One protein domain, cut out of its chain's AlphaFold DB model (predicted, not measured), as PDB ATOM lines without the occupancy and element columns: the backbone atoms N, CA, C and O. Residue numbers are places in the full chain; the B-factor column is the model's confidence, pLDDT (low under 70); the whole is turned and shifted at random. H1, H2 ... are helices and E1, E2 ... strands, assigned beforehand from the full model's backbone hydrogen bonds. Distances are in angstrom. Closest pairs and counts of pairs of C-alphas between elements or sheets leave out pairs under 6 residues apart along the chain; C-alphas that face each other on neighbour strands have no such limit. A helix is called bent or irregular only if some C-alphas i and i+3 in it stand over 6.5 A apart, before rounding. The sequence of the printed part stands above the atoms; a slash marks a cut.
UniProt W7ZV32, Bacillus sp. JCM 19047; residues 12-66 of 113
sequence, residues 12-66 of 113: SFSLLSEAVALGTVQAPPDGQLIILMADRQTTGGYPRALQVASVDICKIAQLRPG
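AT A GLANCE: This is residues 12 to 66 of the 113 residues of a protein of Bacillus sp. JCM 19047 (UniProt W7ZV32). Little regular structure: long loops joined to a small two-stranded antiparallel ribbon, E1 and E2, with one short helix, H1, at one end. Short antiparallel pairings tie residues 18 to 19 to 43 to 44, and 25 to 26 of E1 to 34 to 35. The 55 printed residues hold E1, E2 and H1 in that order, mixed in class, with only 14 residues in named elements. The whole is compact, radius of gyration of the C-alphas 11.6 A, spanning 33 by 23 by 17 A.

IN THESE COORDINATES: E1, residues 24 to 26, begins at C-alpha 24 (-34.728, -29.488, 1.077) and is 6.3 A long. E2, residues 48 to 51, is 7.7 A long. H1, residues 54 to 60, is 10.4 A long and ends at C-alpha 60 (-37.886, -30.152, 12.790).

HOW THE PARTS SIT: E1 and E2 form a hairpin, antiparallel at 154 degrees; N 25 and O 50 are 2.9 A apart, within hydrogen-bond range. H1 is apart from E1. H1 is irregular, C-alphas 55 and 58 being 7.0 A apart; 1 of 3 O i to N i+4 pairs and 3 of 4 O i to N i+3 pairs are within range.

THE WHOLE: The C-alphas farthest apart, Ser 12 and Gln 62, are 33.7 A apart. The printed part has no cut. The E1 to E2 link is long, 21 residues. Residues 12 to 15 have pLDDT under 70.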
ATOM      1  N   SER A  12     -36.066 -44.754 -13.047       59.47
ATOM      2  CA  SER A  12     -34.707 -44.630 -12.516       59.47
ATOM      3  C   SER A  12     -34.138 -43.241 -12.825       59.47
ATOM      4  O   SER A  12     -33.530 -43.019 -13.873       59.47
ATOM      5  N   PHE A  13     -34.337 -42.292 -11.909       63.25
ATOM      6  CA  PHE A  13     -33.787 -40.940 -12.017       63.25
ATOM      7  C   PHE A  13     -32.286 -40.931 -11.693       63.25
ATOM      8  O   PHE A  13     -31.888 -40.959 -10.531       63.25
ATOM      9  N   SER A  14     -31.441 -40.853 -12.724       57.88
ATOM     10  CA  SER A  14     -30.066 -40.360 -12.583       57.88
ATOM     11  C   SER A  14     -30.103 -38.840 -12.728       57.88
ATOM     12  O   SER A  14     -30.146 -38.324 -13.846       57.88
ATOM     13  N   LEU A  15     -30.181 -38.116 -11.609       67.94
ATOM     14  CA  LEU A  15     -30.143 -36.655 -11.626       67.94
ATOM     15  C   LEU A  15     -28.698 -36.157 -11.622       67.94
ATOM     16  O   LEU A  15     -27.830 -36.686 -10.925       67.94
ATOM     17  N   LEU A  16     -28.459 -35.095 -12.390       72.69
ATOM     18  CA  LEU A  16     -27.249 -34.295 -12.256       72.69
ATOM     19  C   LEU A  16     -27.216 -33.664 -10.859       72.69
ATOM     20  O   LEU A  16     -28.251 -33.395 -10.254       72.69
ATOM     21  N   SER A  17     -26.012 -33.437 -10.338       80.31
ATOM     22  CA  SER A  17     -25.852 -32.789  -9.038       80.31
ATOM     23  C   SER A  17     -26.391 -31.361  -9.079       80.31
ATOM     24  O   SER A  17     -25.911 -30.535  -9.853       80.31
ATOM     25  N   GLU A  18     -27.352 -31.066  -8.209       85.75
ATOM     26  CA  GLU A  18     -28.003 -29.759  -8.106       85.75
ATOM     27  C   GLU A  18     -27.746 -29.115  -6.746       85.75
ATOM     28  O   GLU A  18     -27.508 -29.799  -5.750       85.75
ATOM     29  N   ALA A  19     -27.811 -27.784  -6.694       89.44
ATOM     30  CA  ALA A  19     -27.686 -27.041  -5.448       89.44
ATOM     31  C   ALA A  19     -28.863 -27.339  -4.506       89.44
ATOM     32  O   ALA A  19     -30.028 -27.314  -4.909       89.44
ATOM     33  N   VAL A  20     -28.564 -27.568  -3.227       93.06
ATOM     34  CA  VAL A  20     -29.576 -27.860  -2.204       93.06
ATOM     35  C   VAL A  20     -29.602 -26.803  -1.100       93.06
ATOM     36  O   VAL A  20     -28.581 -26.268  -0.665       93.06
ATOM     37  N   ALA A  21     -30.804 -26.504  -0.611       94.62
ATOM     38  CA  ALA A  21     -31.049 -25.523   0.435       94.62
ATOM     39  C   ALA A  21     -31.377 -26.197   1.776       94.62
ATOM     40  O   ALA A  21     -31.626 -27.402   1.858       94.62
ATOM     41  N   LEU A  22     -31.350 -25.404   2.851       96.88
ATOM     42  CA  LEU A  22     -31.776 -25.855   4.172       96.88
ATOM     43  C   LEU A  22     -33.256 -26.228   4.094       96.88
ATOM     44  O   LEU A  22     -34.043 -25.470   3.532       96.88
ATOM     45  N   GLY A  23     -33.634 -27.384   4.628       96.69
ATOM     46  CA  GLY A  23     -35.005 -27.877   4.552       96.69
ATOM     47  C   GLY A  23     -35.391 -28.502   3.213       96.69
ATOM     48  O   GLY A  23     -36.553 -28.872   3.057       96.69
ATOM     49  N   THR A  24     -34.469 -28.646   2.252       96.38
ATOM     50  CA  THR A  24     -34.728 -29.488   1.077       96.38
ATOM     51  C   THR A  24     -35.037 -30.909   1.549       96.38
ATOM     52  O   THR A  24     -34.272 -31.479   2.327       96.38
ATOM     53  N   VAL A  25     -36.132 -31.487   1.056       95.12
ATOM     54  CA  VAL A  25     -36.507 -32.878   1.321       95.12
ATOM     55  C   VAL A  25     -36.193 -33.715   0.089       95.12
ATOM     56  O   VAL A  25     -36.799 -33.533  -0.969       95.12
ATOM     57  N   GLN A  26     -35.224 -34.611   0.223       92.50
ATOM     58  CA  GLN A  26     -34.804 -35.533  -0.823       92.50
ATOM     59  C   GLN A  26     -35.530 -36.862  -0.703       92.50
ATOM     60  O   GLN A  26     -35.819 -37.320   0.402       92.50
ATOM     61  N   ALA A  27     -35.786 -37.481  -1.848       90.81
ATOM     62  CA  ALA A  27     -36.404 -38.790  -1.938       90.81
ATOM     63  C   ALA A  27     -35.442 -39.745  -2.675       90.81
ATOM     64  O   ALA A  27     -35.367 -39.714  -3.904       90.81
ATOM     65  N   PRO A  28     -34.639 -40.534  -1.941       87.62
ATOM     66  CA  PRO A  28     -33.766 -41.554  -2.511       87.62
ATOM     67  C   PRO A  28     -34.567 -42.765  -3.026       87.62
ATOM     68  O   PRO A  28     -35.725 -42.938  -2.645       87.62
ATOM     69  N   PRO A  29     -33.951 -43.658  -3.828       83.81
ATOM     70  CA  PRO A  29     -34.628 -44.827  -4.404       83.81
ATOM     71  C   PRO A  29     -35.209 -45.828  -3.390       83.81
ATOM     72  O   PRO A  29     -36.056 -46.639  -3.750       83.81
ATOM     73  N   ASP A  30     -34.761 -45.798  -2.133       84.69
ATOM     74  CA  ASP A  30     -35.289 -46.642  -1.053       84.69
ATOM     75  C   ASP A  30     -36.629 -46.138  -0.476       84.69
ATOM     76  O   ASP A  30     -37.241 -46.802   0.371       84.69
ATOM     77  N   GLY A  31     -37.090 -44.972  -0.943       83.12
ATOM     78  CA  GLY A  31     -38.355 -44.354  -0.573       83.12
ATOM     79  C   GLY A  31     -38.352 -43.676   0.799       83.12
ATOM     80  O   GLY A  31     -39.416 -43.235   1.239       83.12
ATOM     81  N   GLN A  32     -37.207 -43.585   1.492       88.75
ATOM     82  CA  GLN A  32     -37.107 -42.907   2.786       88.75
ATOM     83  C   GLN A  32     -36.710 -41.441   2.615       88.75
ATOM     84  O   GLN A  32     -35.590 -41.121   2.236       88.75
ATOM     85  N   LEU A  33     -37.625 -40.527   2.939       91.19
ATOM     86  CA  LEU A  33     -37.359 -39.095   2.822       91.19
ATOM     87  C   LEU A  33     -36.236 -38.629   3.758       91.19
ATOM     88  O   LEU A  33     -36.235 -38.933   4.951       91.19
ATOM     89  N   ILE A  34     -35.338 -37.800   3.223       92.94
ATOM     90  CA  ILE A  34     -34.238 -37.171   3.960       92.94
ATOM     91  C   ILE A  34     -34.449 -35.658   3.963       92.94
ATOM     92  O   ILE A  34     -34.505 -35.034   2.907       92.94
ATOM     93  N   ILE A  35     -34.528 -35.049   5.147       95.44
ATOM     94  CA  ILE A  35     -34.593 -33.589   5.297       95.44
ATOM     95  C   ILE A  35     -33.180 -33.055   5.527       95.44
ATOM     96  O   ILE A  35     -32.517 -33.424   6.496       95.44
ATOM     97  N   LEU A  36     -32.716 -32.171   4.649       96.12
ATOM     98  CA  LEU A  36     -31.374 -31.601   4.722       96.12
ATOM     99  C   LEU A  36     -31.307 -30.455   5.741       96.12
ATOM    100  O   LEU A  36     -31.979 -29.435   5.586       96.12
ATOM    101  N   MET A  37     -30.466 -30.605   6.768       96.56
ATOM    102  CA  MET A  37     -30.360 -29.666   7.894       96.56
ATOM    103  C   MET A  37     -29.115 -28.759   7.792       96.56
ATOM    104  O   MET A  37     -28.635 -28.465   6.693       96.56
ATOM    105  N   ALA A  38     -28.638 -28.228   8.922       94.56
ATOM    106  CA  ALA A  38     -27.536 -27.265   8.968       94.56
ATOM    107  C   ALA A  38     -26.245 -27.815   8.334       94.56
ATOM    108  O   ALA A  38     -25.628 -27.111   7.541       94.56
ATOM    109  N   ASP A  39     -25.937 -29.090   8.581       93.50
ATOM    110  CA  ASP A  39     -24.699 -29.755   8.138       93.50
ATOM    111  C   ASP A  39     -24.831 -30.441   6.766       93.50
ATOM    112  O   ASP A  39     -24.071 -31.344   6.417       93.50
ATOM    113  N   ARG A  40     -25.838 -30.055   5.978       93.62
ATOM    114  CA  ARG A  40     -26.046 -30.614   4.637       93.62
ATOM    115  C   ARG A  40     -24.883 -30.283   3.697       93.62
ATOM    116  O   ARG A  40     -24.269 -29.220   3.791       93.62
ATOM    117  N   GLN A  41     -24.669 -31.151   2.712       90.12
ATOM    118  CA  GLN A  41     -23.829 -30.844   1.553       90.12
ATOM    119  C   GLN A  41     -24.433 -29.699   0.725       90.12
ATOM    120  O   GLN A  41     -25.635 -29.444   0.783       90.12
ATOM    121  N   THR A  42     -23.607 -28.991  -0.049       88.25
ATOM    122  CA  THR A  42     -24.059 -27.885  -0.914       88.25
ATOM    123  C   THR A  42     -24.758 -28.368  -2.183       88.25
ATOM    124  O   THR A  42     -25.561 -27.630  -2.756       88.25
ATOM    125  N   THR A  43     -24.493 -29.609  -2.596       90.12
ATOM    126  CA  THR A  43     -25.116 -30.271  -3.741       90.12
ATOM    127  C   THR A  43     -25.793 -31.577  -3.331       90.12
ATOM    128  O   THR A  43     -25.477 -32.161  -2.295       90.12
ATOM    129  N   GLY A  44     -26.744 -32.037  -4.142       85.69
ATOM    130  CA  GLY A  44     -27.434 -33.308  -3.953       85.69
ATOM    131  C   GLY A  44     -27.723 -34.010  -5.276       85.69
ATOM    132  O   GLY A  44     -27.903 -33.352  -6.295       85.69
ATOM    133  N   GLY A  45     -27.756 -35.345  -5.248       87.88
ATOM    134  CA  GLY A  45     -28.023 -36.192  -6.422       87.88
ATOM    135  C   GLY A  45     -29.382 -36.899  -6.408       87.88
ATOM    136  O   GLY A  45     -29.656 -37.699  -7.296       87.88
ATOM    137  N   TYR A  46     -30.221 -36.641  -5.399       88.88
ATOM    138  CA  TYR A  46     -31.548 -37.248  -5.277       88.88
ATOM    139  C   TYR A  46     -32.662 -36.262  -5.639       88.88
ATOM    140  O   TYR A  46     -32.523 -35.067  -5.346       88.88
ATOM    141  N   PRO A  47     -33.790 -36.751  -6.193       88.06
ATOM    142  CA  PRO A  47     -34.969 -35.936  -6.456       88.06
ATOM    143  C   PRO A  47     -35.414 -35.144  -5.227       88.06
ATOM    144  O   PRO A  47     -35.454 -35.664  -4.107       88.06
ATOM    145  N   ARG A  48     -35.779 -33.878  -5.440       89.19
ATOM    146  CA  ARG A  48     -36.373 -33.026  -4.407       89.19
ATOM    147  C   ARG A  48     -37.880 -33.249  -4.391       89.19
ATOM    148  O   ARG A  48     -38.567 -32.843  -5.319       89.19
ATOM    149  N   ALA A  49     -38.383 -33.872  -3.332       90.69
ATOM    150  CA  ALA A  49     -39.816 -34.084  -3.159       90.69
ATOM    151  C   ALA A  49     -40.513 -32.823  -2.637       90.69
ATOM    152  O   ALA A  49     -41.588 -32.474  -3.109       90.69
ATOM    153  N   LEU A  50     -39.908 -32.149  -1.652       94.25
ATOM    154  CA  LEU A  50     -40.506 -31.011  -0.948       94.25
ATOM    155  C   LEU A  50     -39.438 -29.990  -0.532       94.25
ATOM    156  O   LEU A  50     -38.232 -30.264  -0.527       94.25
ATOM    157  N   GLN A  51     -39.904 -28.819  -0.107       96.44
ATOM    158  CA  GLN A  51     -39.099 -27.803   0.558       96.44
ATOM    159  C   GLN A  51     -39.795 -27.384   1.851       96.44
ATOM    160  O   GLN A  51     -40.918 -26.887   1.823       96.44
ATOM    161  N   VAL A  52     -39.121 -27.555   2.987       97.31
ATOM    162  CA  VAL A  52     -39.622 -27.074   4.277       97.31
ATOM    163  C   VAL A  52     -39.533 -25.549   4.314       97.31
ATOM    164  O   VAL A  52     -38.505 -24.970   3.950       97.31
ATOM    165  N   ALA A  53     -40.600 -24.902   4.786       97.69
ATOM    166  CA  ALA A  53     -40.612 -23.468   5.025       97.69
ATOM    167  C   ALA A  53     -39.600 -23.093   6.121       97.69
ATOM    168  O   ALA A  53     -39.543 -23.722   7.177       97.69
ATOM    169  N   SER A  54     -38.825 -22.028   5.906       96.62
ATOM    170  CA  SER A  54     -37.739 -21.627   6.815       96.62
ATOM    171  C   SER A  54     -38.187 -21.436   8.272       96.62
ATOM    172  O   SER A  54     -37.423 -21.716   9.193       96.62
ATOM    173  N   VAL A  55     -39.438 -21.016   8.486       96.94
ATOM    174  CA  VAL A  55     -40.048 -20.843   9.819       96.94
ATOM    175  C   VAL A  55     -40.187 -22.132  10.622       96.94
ATOM    176  O   VAL A  55     -40.225 -22.087  11.851       96.94
ATOM    177  N   ASP A  56     -40.249 -23.279   9.949       97.06
ATOM    178  CA  ASP A  56     -40.502 -24.576  10.573       97.06
ATOM    179  C   ASP A  56     -39.226 -25.389  10.803       97.06
ATOM    180  O   ASP A  56     -39.262 -26.398  11.508       97.06
ATOM    181  N   ILE A  57     -38.070 -24.932  10.305       97.00
ATOM    182  CA  ILE A  57     -36.779 -25.615  10.494       97.00
ATOM    183  C   ILE A  57     -36.482 -25.852  11.977       97.00
ATOM    184  O   ILE A  57     -36.050 -26.938  12.361       97.00
ATOM    185  N   CYS A  58     -36.766 -24.866  12.834       95.31
ATOM    186  CA  CYS A  58     -36.579 -25.008  14.275       95.31
ATOM    187  C   CYS A  58     -37.484 -26.089  14.882       95.31
ATOM    188  O   CYS A  58     -37.071 -26.742  15.833       95.31
ATOM    189  N   LYS A  59     -38.689 -26.308  14.340       95.44
ATOM    190  CA  LYS A  59     -39.595 -27.367  14.812       95.44
ATOM    191  C   LYS A  59     -39.037 -28.744  14.464       95.44
ATOM    192  O   LYS A  59     -39.021 -29.622  15.320       95.44
ATOM    193  N   ILE A  60     -38.517 -28.903  13.246       95.81
ATOM    194  CA  ILE A  60     -37.886 -30.152  12.790       95.81
ATOM    195  C   ILE A  60     -36.631 -30.459  13.609       95.81
ATOM    196  O   ILE A  60     -36.449 -31.590  14.049       95.81
ATOM    197  N   ALA A  61     -35.800 -29.452  13.880       95.94
ATOM    198  CA  ALA A  61     -34.583 -29.612  14.675       95.94
ATOM    199  C   ALA A  61     -34.839 -30.084  16.122       95.94
ATOM    200  O   ALA A  61     -33.911 -30.540  16.783       95.94
ATOM    201  N   GLN A  62     -36.071 -29.962  16.624       96.50
ATOM    202  CA  GLN A  62     -36.467 -30.405  17.966       96.50
ATOM    203  C   GLN A  62     -37.119 -31.799  17.981       96.50
ATOM    204  O   GLN A  62     -37.468 -32.291  19.056       96.50
ATOM    205  N   LEU A  63     -37.303 -32.441  16.820       96.06
ATOM    206  CA  LEU A  63     -37.881 -33.782  16.740       96.06
ATOM    207  C   LEU A  63     -36.929 -34.832  17.321       96.06
ATOM    208  O   LEU A  63     -35.719 -34.800  17.101       96.06
ATOM    209  N   ARG A  64     -37.495 -35.806  18.037       95.75
ATOM    210  CA  ARG A  64     -36.758 -36.972  18.541       95.75
ATOM    211  C   ARG A  64     -36.840 -38.144  17.560       95.75
ATOM    212  O   ARG A  64     -37.833 -38.256  16.837       95.75
ATOM    213  N   PRO A  65     -35.865 -39.071  17.565       93.69
ATOM    214  CA  PRO A  65     -35.982 -40.318  16.816       93.69
ATOM    215  C   PRO A  65     -37.301 -41.041  17.129       93.69
ATOM    216  O   PRO A  65     -37.667 -41.201  18.292       93.69
ATOM    217  N   GLY A  66     -38.026 -41.446  16.086       92.69
ATOM    218  CA  GLY A  66     -39.329 -42.111  16.204       92.69
ATOM    219  C   GLY A  66     -40.521 -41.187  16.478       92.69
ATOM    220  O   GLY A  66     -41.652 -41.667  16.514       92.69
TER     221      GLY A  66